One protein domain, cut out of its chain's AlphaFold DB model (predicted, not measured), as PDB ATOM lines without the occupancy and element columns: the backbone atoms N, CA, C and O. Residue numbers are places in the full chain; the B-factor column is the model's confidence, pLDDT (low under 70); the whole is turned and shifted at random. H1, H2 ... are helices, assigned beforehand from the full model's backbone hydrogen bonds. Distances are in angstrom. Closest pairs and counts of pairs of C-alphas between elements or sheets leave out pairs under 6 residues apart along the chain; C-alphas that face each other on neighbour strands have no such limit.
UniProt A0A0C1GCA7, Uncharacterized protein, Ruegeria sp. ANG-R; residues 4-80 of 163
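Overview. This is residues 4 to 80 of the 163 residues of an uncharacterized protein of Ruegeria sp. ANG-R (UniProt A0A0C1GCA7). Four helices set crosswise to one another, H1, H2, H4 and H5, make a small body, and from one end of it a loop that holds the short H3 sticks out. H2, the longest helix, runs along the long axis with H4 across from it; H1 and the last turns of H5 meet H2 from different sides. The printed part has 77 residues with five named helices, H1 to H5 in chain order, and no named strand; the class is all helix. The whole is compact, with a radius of gyration of the C-alphas of 13.0 A, and elongated, spanning 40 by 25 by 21 A.

Along the chain. H2, residues 24 to 37, measures 20.0 A; C-alpha 24 is at (135.296, 138.311, 118.822). H1, residues 4 to 16, measures 18.8 A and begins with C-alpha 4 at (120.817, 146.530, 113.219). H3 is residues 43 to 46, and H4 is residues 53 to 61, 12.0 A. H5, residues 67 to 79, measures 19.9 A and ends with C-alpha 79 at (137.572, 128.882, 109.925).

Arrangement. H2 touches H5, through residues 75 to 78 of H5 alone, at a steep tilt of 56 degrees; the closest C-alphas, of Leu 27 and Ala 78, are 6.3 A apart. H1 and H2 form a helical hairpin and only just touch, with 3 pairs of C-alphas within 8 A, the closest Cys 14 and Glu 25 at 5.5 A. H4 and H5 only just touch, also with 3 pairs, the closest C-alphas being those of Ile 61 and Arg 70, 5.5 A. H2 and H4 are close but not clearly touching, the closest C-alphas being those of Glu 35 and Phe 53, 6.3 A. H3 is apart from H1, H2, H4 and H5. Every O i to N i+4 pair is within hydrogen-bond range in H1, H2 and H4, and 6 of 9 in H5; H3 is too short for such a pair.

Size, cuts and confidence. The C-alphas farthest apart, of Asp 19 and His 47, are 41.0 A apart. The printed part has no cut and no long link. Residues 43 to 50 have pLDDT under 70.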
ATOM      1  N   ALA A   4     120.653 145.576 112.125       93.56
ATOM      2  CA  ALA A   4     120.817 146.530 113.219       93.56
ATOM      3  C   ALA A   4     120.806 145.827 114.584       93.56
ATOM      4  O   ALA A   4     121.638 146.136 115.434       93.56
ATOM      5  N   ASP A   5     119.924 144.842 114.762       93.75
ATOM      6  CA  ASP A   5     119.873 144.007 115.964       93.75
ATOM      7  C   ASP A   5     121.174 143.221 116.131       93.75
ATOM      8  O   ASP A   5     121.771 143.224 117.205       93.75
ATOM      9  N   PHE A   6     121.666 142.619 115.043       94.12
ATOM     10  CA  PHE A   6     122.914 141.862 115.072       94.12
ATOM     11  C   PHE A   6     124.115 142.727 115.461       94.12
ATOM     12  O   PHE A   6     124.941 142.295 116.255       94.12
ATOM     13  N   ARG A   7     124.191 143.975 114.978       93.81
ATOM     14  CA  ARG A   7     125.254 144.909 115.387       93.81
ATOM     15  C   ARG A   7     125.255 145.170 116.892       93.81
ATOM     16  O   ARG A   7     126.327 145.233 117.481       93.81
ATOM     17  N   LYS A   8     124.078 145.295 117.515       95.25
ATOM     18  CA  LYS A   8     123.967 145.481 118.971       95.25
ATOM     19  C   LYS A   8     124.430 144.238 119.731       95.25
ATOM     20  O   LYS A   8     125.155 144.365 120.711       95.25
ATOM     21  N   VAL A   9     124.039 143.052 119.261       95.00
ATOM     22  CA  VAL A   9     124.472 141.766 119.834       95.00
ATOM     23  C   VAL A   9     125.989 141.612 119.738       95.00
ATOM     24  O   VAL A   9     126.639 141.342 120.741       95.00
ATOM     25  N   LEU A  10     126.562 141.867 118.560       94.75
ATOM     26  CA  LEU A  10     128.001 141.762 118.337       94.75
ATOM     27  C   LEU A  10     128.782 142.770 119.188       94.75
ATOM     28  O   LEU A  10     129.786 142.411 119.789       94.75
ATOM     29  N   GLN A  11     128.288 144.006 119.309       95.56
ATOM     30  CA  GLN A  11     128.890 145.008 120.190       95.56
ATOM     31  C   GLN A  11     128.897 144.551 121.654       95.56
ATOM     32  O   GLN A  11     129.899 144.730 122.340       95.56
ATOM     33  N   ARG A  12     127.802 143.945 122.130       96.75
ATOM     34  CA  ARG A  12     127.744 143.369 123.479       96.75
ATOM     35  C   ARG A  12     128.783 142.257 123.640       96.75
ATOM     36  O   ARG A  12     129.528 142.288 124.610       96.75
ATOM     37  N   TRP A  13     128.887 141.336 122.680       96.44
ATOM     38  CA  TRP A  13     129.886 140.265 122.731       96.44
ATOM     39  C   TRP A  13     131.326 140.790 122.739       96.44
ATOM     40  O   TRP A  13     132.138 140.262 123.488       96.44
ATOM     41  N   CYS A  14     131.645 141.842 121.975       95.56
ATOM     42  CA  CYS A  14     132.967 142.478 122.034       95.56
ATOM     43  C   CYS A  14     133.271 143.067 123.423       95.56
ATOM     44  O   CYS A  14     134.411 143.025 123.869       95.56
ATOM     45  N   ILE A  15     132.266 143.623 124.111       96.06
ATOM     46  CA  ILE A  15     132.425 144.154 125.476       96.06
ATOM     47  C   ILE A  15     132.614 143.013 126.486       96.06
ATOM     48  O   ILE A  15     133.426 143.131 127.399       96.06
ATOM     49  N   GLU A  16     131.866 141.918 126.338       95.12
ATOM     50  CA  GLU A  16     131.974 140.732 127.200       95.12
ATOM     51  C   GLU A  16     133.314 140.001 127.022       95.12
ATOM     52  O   GLU A  16     133.849 139.459 127.985       95.12
ATOM     53  N   ASP A  17     133.876 140.024 125.812       94.56
ATOM     54  CA  ASP A  17     135.199 139.495 125.459       94.56
ATOM     55  C   ASP A  17     136.301 140.564 125.595       94.56
ATOM     56  O   ASP A  17     137.183 140.675 124.746       94.56
ATOM     57  N   PHE A  18     136.254 141.392 126.649       90.94
ATOM     58  CA  PHE A  18     137.195 142.512 126.814       90.94
ATOM     59  C   PHE A  18     138.667 142.061 126.879       90.94
ATOM     60  O   PHE A  18     139.562 142.825 126.517       90.94
ATOM     61  N   ASP A  19     138.913 140.843 127.374       92.38
ATOM     62  CA  ASP A  19     140.246 140.248 127.478       92.38
ATOM     63  C   ASP A  19     140.700 139.567 126.175       92.38
ATOM     64  O   ASP A  19     141.830 139.082 126.102       92.38
ATOM     65  N   GLY A  20     139.837 139.553 125.152       89.75
ATOM     66  CA  GLY A  20     140.107 139.047 123.809       89.75
ATOM     67  C   GLY A  20     140.256 137.532 123.716       89.75
ATOM     68  O   GLY A  20     140.649 137.030 122.666       89.75
ATOM     69  N   LYS A  21     139.961 136.767 124.775       92.12
ATOM     70  CA  LYS A  21     140.181 135.311 124.776       92.12
ATOM     71  C   LYS A  21     139.355 134.574 123.730       92.12
ATOM     72  O   LYS A  21     139.761 133.499 123.287       92.12
ATOM     73  N   LYS A  22     138.183 135.097 123.365       90.88
ATOM     74  CA  LYS A  22     137.311 134.493 122.350       90.88
ATOM     75  C   LYS A  22     137.569 135.042 120.943       90.88
ATOM     76  O   LYS A  22     137.048 134.444 119.998       90.88
ATOM     77  N   GLY A  23     138.360 136.109 120.800       94.12
ATOM     78  CA  GLY A  23     138.742 136.714 119.521       94.12
ATOM     79  C   GLY A  23     137.588 137.396 118.778       94.12
ATOM     80  O   GLY A  23     137.622 137.500 117.552       94.12
ATOM     81  N   ILE A  24     136.531 137.829 119.476       95.69
ATOM     82  CA  ILE A  24     135.296 138.311 118.822       95.69
ATOM     83  C   ILE A  24     135.534 139.603 118.032       95.69
ATOM     84  O   ILE A  24     135.040 139.748 116.913       95.69
ATOM     85  N   GLU A  25     136.295 140.538 118.599       94.56
ATOM     86  CA  GLU A  25     136.593 141.827 117.963       94.56
ATOM     87  C   GLU A  25     137.503 141.671 116.734       94.56
ATOM     88  O   GLU A  25     137.312 142.362 115.734       94.56
ATOM     89  N   GLU A  26     138.465 140.749 116.782       94.38
ATOM     90  CA  GLU A  26     139.349 140.435 115.652       94.38
ATOM     91  C   GLU A  26     138.542 139.832 114.503       94.38
ATOM     92  O   GLU A  26     138.538 140.372 113.397       94.38
ATOM     93  N   LEU A  27     137.735 138.810 114.804       95.00
ATOM     94  CA  LEU A  27     136.864 138.178 113.821       95.00
ATOM     95  C   LEU A  27     135.868 139.167 113.204       95.00
ATOM     96  O   LEU A  27     135.593 139.118 112.006       95.00
ATOM     97  N   LYS A  28     135.341 140.109 113.994       94.50
ATOM     98  CA  LYS A  28     134.502 141.192 113.471       94.50
ATOM     99  C   LYS A  28     135.225 141.998 112.402       94.50
ATOM    100  O   LYS A  28     134.630 142.255 111.355       94.50
ATOM    101  N   ARG A  29     136.470 142.402 112.654       92.75
ATOM    102  CA  ARG A  29     137.258 143.196 111.701       92.75
ATOM    103  C   ARG A  29     137.549 142.409 110.434       92.75
ATOM    104  O   ARG A  29     137.370 142.958 109.348       92.75
ATOM    105  N   ASP A  30     137.913 141.138 110.568       91.50
ATOM    106  CA  ASP A  30     138.171 140.262 109.425       91.50
ATOM    107  C   ASP A  30     136.922 140.114 108.559       91.50
ATOM    108  O   ASP A  30     136.962 140.296 107.346       91.50
ATOM    109  N   ILE A  31     135.768 139.879 109.179       90.25
ATOM    110  CA  ILE A  31     134.504 139.725 108.463       90.25
ATOM    111  C   ILE A  31     134.055 141.032 107.793       90.25
ATOM    112  O   ILE A  31     133.561 141.001 106.666       90.25
ATOM    113  N   GLU A  32     134.247 142.184 108.441       89.69
ATOM    114  CA  GLU A  32     133.982 143.499 107.837       89.69
ATOM    115  C   GLU A  32     134.915 143.782 106.649       89.69
ATOM    116  O   GLU A  32     134.481 144.351 105.644       89.69
ATOM    117  N   PHE A  33     136.176 143.353 106.737       89.00
ATOM    118  CA  PHE A  33     137.124 143.420 105.630       89.00
ATOM    119  C   PHE A  33     136.688 142.522 104.463       89.00
ATOM    120  O   PHE A  33     136.566 143.006 103.340       89.00
ATOM    121  N   LEU A  34     136.362 141.252 104.723       85.31
ATOM    122  CA  LEU A  34     135.893 140.304 103.704       85.31
ATOM    123  C   LEU A  34     134.579 140.760 103.039       85.31
ATOM    124  O   LEU A  34     134.419 140.615 101.825       85.31
ATOM    125  N   GLU A  35     133.642 141.346 103.798       85.31
ATOM    126  CA  GLU A  35     132.413 141.942 103.244       85.31
ATOM    127  C   GLU A  35     132.740 143.037 102.219       85.31
ATOM    128  O   GLU A  35     132.088 143.112 101.175       85.31
ATOM    129  N   ARG A  36     133.741 143.876 102.507       84.81
ATOM    130  CA  ARG A  36     134.129 144.997 101.646       84.81
ATOM    131  C   ARG A  36     134.892 144.535 100.407       84.81
ATOM    132  O   ARG A  36     134.538 144.938  99.302       84.81
ATOM    133  N   GLU A  37     135.908 143.699 100.591       83.81
ATOM    134  CA  GLU A  37     136.856 143.369  99.521       83.81
ATOM    135  C   GLU A  37     136.400 142.218  98.627       83.81
ATOM    136  O   GLU A  37     136.760 142.184  97.462       83.81
ATOM    137  N   LEU A  38     135.625 141.265  99.144       77.88
ATOM    138  CA  LEU A  38     135.522 139.952  98.501       77.88
ATOM    139  C   LEU A  38     134.085 139.514  98.228       77.88
ATOM    140  O   LEU A  38     133.786 138.919  97.196       77.88
ATOM    141  N   PHE A  39     133.144 139.866  99.103       74.94
ATOM    142  CA  PHE A  39     131.764 139.396  98.965       74.94
ATOM    143  C   PHE A  39     131.067 139.841  97.667       74.94
ATOM    144  O   PHE A  39     130.180 139.145  97.162       74.94
ATOM    145  N   HIS A  40     131.457 140.987  97.109       73.00
ATOM    146  CA  HIS A  40     130.898 141.482  95.851       73.00
ATOM    147  C   HIS A  40     131.321 140.635  94.636       73.00
ATOM    148  O   HIS A  40     130.623 140.637  93.623       73.00
ATOM    149  N   GLU A  41     132.410 139.872  94.748       75.31
ATOM    150  CA  GLU A  41     132.901 138.984  93.693       75.31
ATOM    151  C   GLU A  41     132.194 137.624  93.667       75.31
ATOM    152  O   GLU A  41     132.263 136.898  92.672       75.31
ATOM    153  N   TYR A  42     131.491 137.261  94.744       73.12
ATOM    154  CA  TYR A  42     130.822 135.970  94.830       73.12
ATOM    155  C   TYR A  42     129.693 135.874  93.792       73.12
ATOM    156  O   TYR A  42     128.742 136.658  93.792       73.12
ATOM    157  N   THR A  43     129.783 134.884  92.900       65.75
ATOM    158  CA  THR A  43     128.965 134.802  91.674       65.75
ATOM    159  C   THR A  43     127.458 134.802  91.943       65.75
ATOM    160  O   THR A  43     126.697 135.407  91.190       65.75
ATOM    161  N   VAL A  44     127.015 134.184  93.043       66.75
ATOM    162  CA  VAL A  44     125.589 134.133  93.416       66.75
ATOM    163  C   VAL A  44     125.066 135.515  93.816       66.75
ATOM    164  O   VAL A  44     123.901 135.832  93.598       66.75
ATOM    165  N   THR A  45     125.907 136.362  94.406       65.69
ATOM    166  CA  THR A  45     125.511 137.692  94.891       65.69
ATOM    167  C   THR A  45     125.820 138.808  93.903       65.69
ATOM    168  O   THR A  45     125.181 139.856  93.984       65.69
ATOM    169  N   ALA A  46     126.710 138.567  92.937       65.38
ATOM    170  CA  ALA A  46     127.111 139.527  91.910       65.38
ATOM    171  C   ALA A  46     125.946 140.020  91.027       65.38
ATOM    172  O   ALA A  46     125.982 141.146  90.539       65.38
ATOM    173  N   HIS A  47     124.892 139.213  90.847       64.62
ATOM    174  CA  HIS A  47     123.762 139.533  89.961       64.62
ATOM    175  C   HIS A  47     122.463 139.932  90.684       64.62
ATOM    176  O   HIS A  47     121.405 139.984  90.067       64.62
ATOM    177  N   GLY A  48     122.553 140.296  91.971       55.69
ATOM    178  CA  GLY A  48     121.595 141.207  92.607       55.69
ATOM    179  C   GLY A  48     120.183 140.666  92.862       55.69
ATOM    180  O   GLY A  48     119.237 141.051  92.188       55.69
ATOM    181  N   ALA A  49     120.022 139.867  93.922       61.91
ATOM    182  CA  ALA A  49     118.719 139.640  94.577       61.91
ATOM    183  C   ALA A  49     118.816 139.216  96.061       61.91
ATOM    184  O   ALA A  49     117.826 139.243  96.789       61.91
ATOM    185  N   HIS A  50     120.000 138.826  96.546       67.38
ATOM    186  CA  HIS A  50     120.139 138.058  97.794       67.38
ATOM    187  C   HIS A  50     120.459 138.883  99.059       67.38
ATOM    188  O   HIS A  50     120.694 138.308 100.124       67.38
ATOM    189  N   GLY A  51     120.423 140.219  98.975       72.88
ATOM    190  CA  GLY A  51     120.723 141.132 100.086       72.88
ATOM    191  C   GLY A  51     122.217 141.230 100.435       72.88
ATOM    192  O   GLY A  51     123.032 140.420  99.998       72.88
ATOM    193  N   SER A  52     122.586 142.248 101.226       82.25
ATOM    194  CA  SER A  52     123.983 142.451 101.658       82.25
ATOM    195  C   SER A  52     124.492 141.297 102.527       82.25
ATOM    196  O   SER A  52     123.698 140.675 103.241       82.25
ATOM    197  N   PHE A  53     125.806 141.051 102.523       85.25
ATOM    198  CA  PHE A  53     126.436 140.039 103.378       85.25
ATOM    199  C   PHE A  53     126.021 140.202 104.836       85.25
ATOM    200  O   PHE A  53     125.494 139.259 105.419       85.25
ATOM    201  N   GLY A  54     126.136 141.413 105.395       88.00
ATOM    202  CA  GLY A  54     125.745 141.665 106.780       88.00
ATOM    203  C   GLY A  54     124.277 141.330 107.078       88.00
ATOM    204  O   GLY A  54     123.966 140.848 108.164       88.00
ATOM    205  N   SER A  55     123.363 141.525 106.120       88.62
ATOM    206  CA  SER A  55     121.955 141.126 106.278       88.62
ATOM    207  C   SER A  55     121.777 139.608 106.271       88.62
ATOM    208  O   SER A  55     120.993 139.077 107.058       88.62
ATOM    209  N   ARG A  56     122.500 138.901 105.395       88.38
ATOM    210  CA  ARG A  56     122.474 137.433 105.321       88.38
ATOM    211  C   ARG A  56     123.096 136.811 106.564       88.38
ATOM    212  O   ARG A  56     122.502 135.902 107.134       88.38
ATOM    213  N   LEU A  57     124.227 137.348 107.012       91.19
ATOM    214  CA  LEU A  57     124.911 136.919 108.222       91.19
ATOM    215  C   LEU A  57     124.021 137.117 109.453       91.19
ATOM    216  O   LEU A  57     123.815 136.178 110.215       91.19
ATOM    217  N   ALA A  58     123.410 138.296 109.604       93.50
ATOM    218  CA  ALA A  58     122.477 138.564 110.696       93.50
ATOM    219  C   ALA A  58     121.287 137.591 110.702       93.50
ATOM    220  O   ALA A  58     120.864 137.138 111.766       93.50
ATOM    221  N   ARG A  59     120.757 137.242 109.522       92.94
ATOM    222  CA  ARG A  59     119.694 136.239 109.397       92.94
ATOM    223  C   ARG A  59     120.191 134.841 109.769       92.94
ATOM    224  O   ARG A  59     119.495 134.158 110.502       92.94
ATOM    225  N   TRP A  60     121.366 134.441 109.287       92.75
ATOM    226  CA  TRP A  60     121.949 133.122 109.537       92.75
ATOM    227  C   TRP A  60     122.249 132.898 111.019       92.75
ATOM    228  O   TRP A  60     121.738 131.945 111.595       92.75
ATOM    229  N   ILE A  61     122.966 133.830 111.656       94.69
ATOM    230  CA  ILE A  61     123.207 133.800 113.105       94.69
ATOM    231  C   ILE A  61     121.874 133.860 113.856       94.69
ATOM    232  O   ILE A  61     121.623 133.088 114.773       94.69
ATOM    233  N   GLY A  62     120.965 134.736 113.433       94.31
ATOM    234  CA  GLY A  62     119.677 134.936 114.088       94.31
ATOM    235  C   GLY A  62     118.662 133.805 113.955       94.31
ATOM    236  O   GLY A  62     117.563 133.981 114.471       94.31
ATOM    237  N   ASN A  63     118.985 132.714 113.255       94.12
ATOM    238  CA  ASN A  63     118.132 131.526 113.165       94.12
ATOM    239  C   ASN A  63     118.278 130.591 114.376       94.12
ATOM    240  O   ASN A  63     117.495 129.658 114.500       94.12
ATOM    241  N   LEU A  64     119.277 130.805 115.234       94.69
ATOM    242  CA  LEU A  64     119.483 130.018 116.451       94.69
ATOM    243  C   LEU A  64     118.756 130.658 117.635       94.69
ATOM    244  O   LEU A  64     118.670 131.886 117.706       94.69
ATOM    245  N   ASP A  65     118.273 129.854 118.580       91.38
ATOM    246  CA  ASP A  65     117.481 130.337 119.720       91.38
ATOM    247  C   ASP A  65     118.345 130.828 120.894       91.38
ATOM    248  O   ASP A  65     117.984 131.798 121.564       91.38
ATOM    249  N   SER A  66     119.511 130.211 121.108       95.44
ATOM    250  CA  SER A  66     120.436 130.531 122.202       95.44
ATOM    251  C   SER A  66     121.472 131.580 121.805       95.44
ATOM    252  O   SER A  66     122.029 131.541 120.709       95.44
ATOM    253  N   ASP A  67     121.786 132.500 122.720       94.62
ATOM    254  CA  ASP A  67     122.876 133.464 122.528       94.62
ATOM    255  C   ASP A  67     124.252 132.786 122.457       94.62
ATOM    256  O   ASP A  67     125.105 133.197 121.670       94.62
ATOM    257  N   ASP A  68     124.433 131.707 123.219       94.56
ATOM    258  CA  ASP A  68     125.665 130.921 123.237       94.56
ATOM    259  C   ASP A  68     125.880 130.197 121.898       94.56
ATOM    260  O   ASP A  68     126.948 130.304 121.297       94.56
ATOM    261  N   ASP A  69     124.832 129.574 121.345       95.62
ATOM    262  CA  ASP A  69     124.904 128.927 120.026       95.62
ATOM    263  C   ASP A  69     125.176 129.950 118.917       95.62
ATOM    264  O   ASP A  69     125.950 129.692 117.993       95.62
ATOM    265  N   ARG A  70     124.576 131.145 119.011       96.38
ATOM    266  CA  ARG A  70     124.848 132.258 118.087       96.38
ATOM    267  C   ARG A  70     126.306 132.694 118.144       96.38
ATOM    268  O   ARG A  70     126.900 132.939 117.093       96.38
ATOM    269  N   GLN A  71     126.880 132.788 119.343       95.50
ATOM    270  CA  GLN A  71     128.284 133.143 119.533       95.50
ATOM    271  C   GLN A  71     129.210 132.037 119.003       95.50
ATOM    272  O   GLN A  71     130.194 132.340 118.328       95.50
ATOM    273  N   HIS A  72     128.881 130.761 119.226       94.81
ATOM    274  CA  HIS A  72     129.611 129.631 118.648       94.81
ATOM    275  C   HIS A  72     129.563 129.631 117.117       94.81
ATOM    276  O   HIS A  72     130.611 129.551 116.475       94.81
ATOM    277  N   LEU A  73     128.378 129.796 116.527       94.88
ATOM    278  CA  LEU A  73     128.213 129.865 115.076       94.88
ATOM    279  C   LEU A  73     128.978 131.045 114.471       94.88
ATOM    280  O   LEU A  73     129.593 130.907 113.416       94.88
ATOM    281  N   TYR A  74     128.981 132.193 115.152       95.25
ATOM    282  CA  TYR A  74     129.773 133.341 114.734       95.25
ATOM    283  C   TYR A  74     131.266 133.007 114.706       95.25
ATOM    284  O   TYR A  74     131.926 133.278 113.711       95.25
ATOM    285  N   ARG A  75     131.790 132.340 115.742       94.62
ATOM    286  CA  ARG A  75     133.208 131.948 115.824       94.62
ATOM    287  C   ARG A  75     133.627 130.941 114.755       94.62
ATOM    288  O   ARG A  75     134.780 130.966 114.340       94.62
ATOM    289  N   LEU A  76     132.709 130.112 114.248       93.31
ATOM    290  CA  LEU A  76     133.005 129.220 113.118       93.31
ATOM    291  C   LEU A  76     133.412 129.981 111.850       93.31
ATOM    292  O   LEU A  76     134.130 129.425 111.019       93.31
ATOM    293  N   LEU A  77     133.021 131.253 111.713       92.00
ATOM    294  CA  LEU A  77     133.449 132.092 110.595       92.00
ATOM    295  C   LEU A  77     134.970 132.289 110.552       92.00
ATOM    296  O   LEU A  77     135.500 132.480 109.464       92.00
ATOM    297  N   ALA A  78     135.675 132.178 111.685       91.62
ATOM    298  CA  ALA A  78     137.139 132.255 111.736       91.62
ATOM    299  C   ALA A  78     137.830 131.106 110.977       91.62
ATOM    300  O   ALA A  78     139.014 131.179 110.666       91.62
ATOM    301  N   HIS A  79     137.091 130.033 110.686       89.69
ATOM    302  CA  HIS A  79     137.572 128.882 109.925       89.69
ATOM    303  C   HIS A  79     137.093 128.889 108.474       89.69
ATOM    304  O   HIS A  79     137.434 127.986 107.709       89.69
ATOM    305  N   LEU A  80     136.292 129.883 108.084       82.75
ATOM    306  CA  LEU A  80     135.905 130.059 106.698       82.75
ATOM    307  C   LEU A  80     136.984 130.852 105.980       82.75
ATOM    308  O   LEU A  80     137.451 131.884 106.452       82.75
TER     309      LEU A  80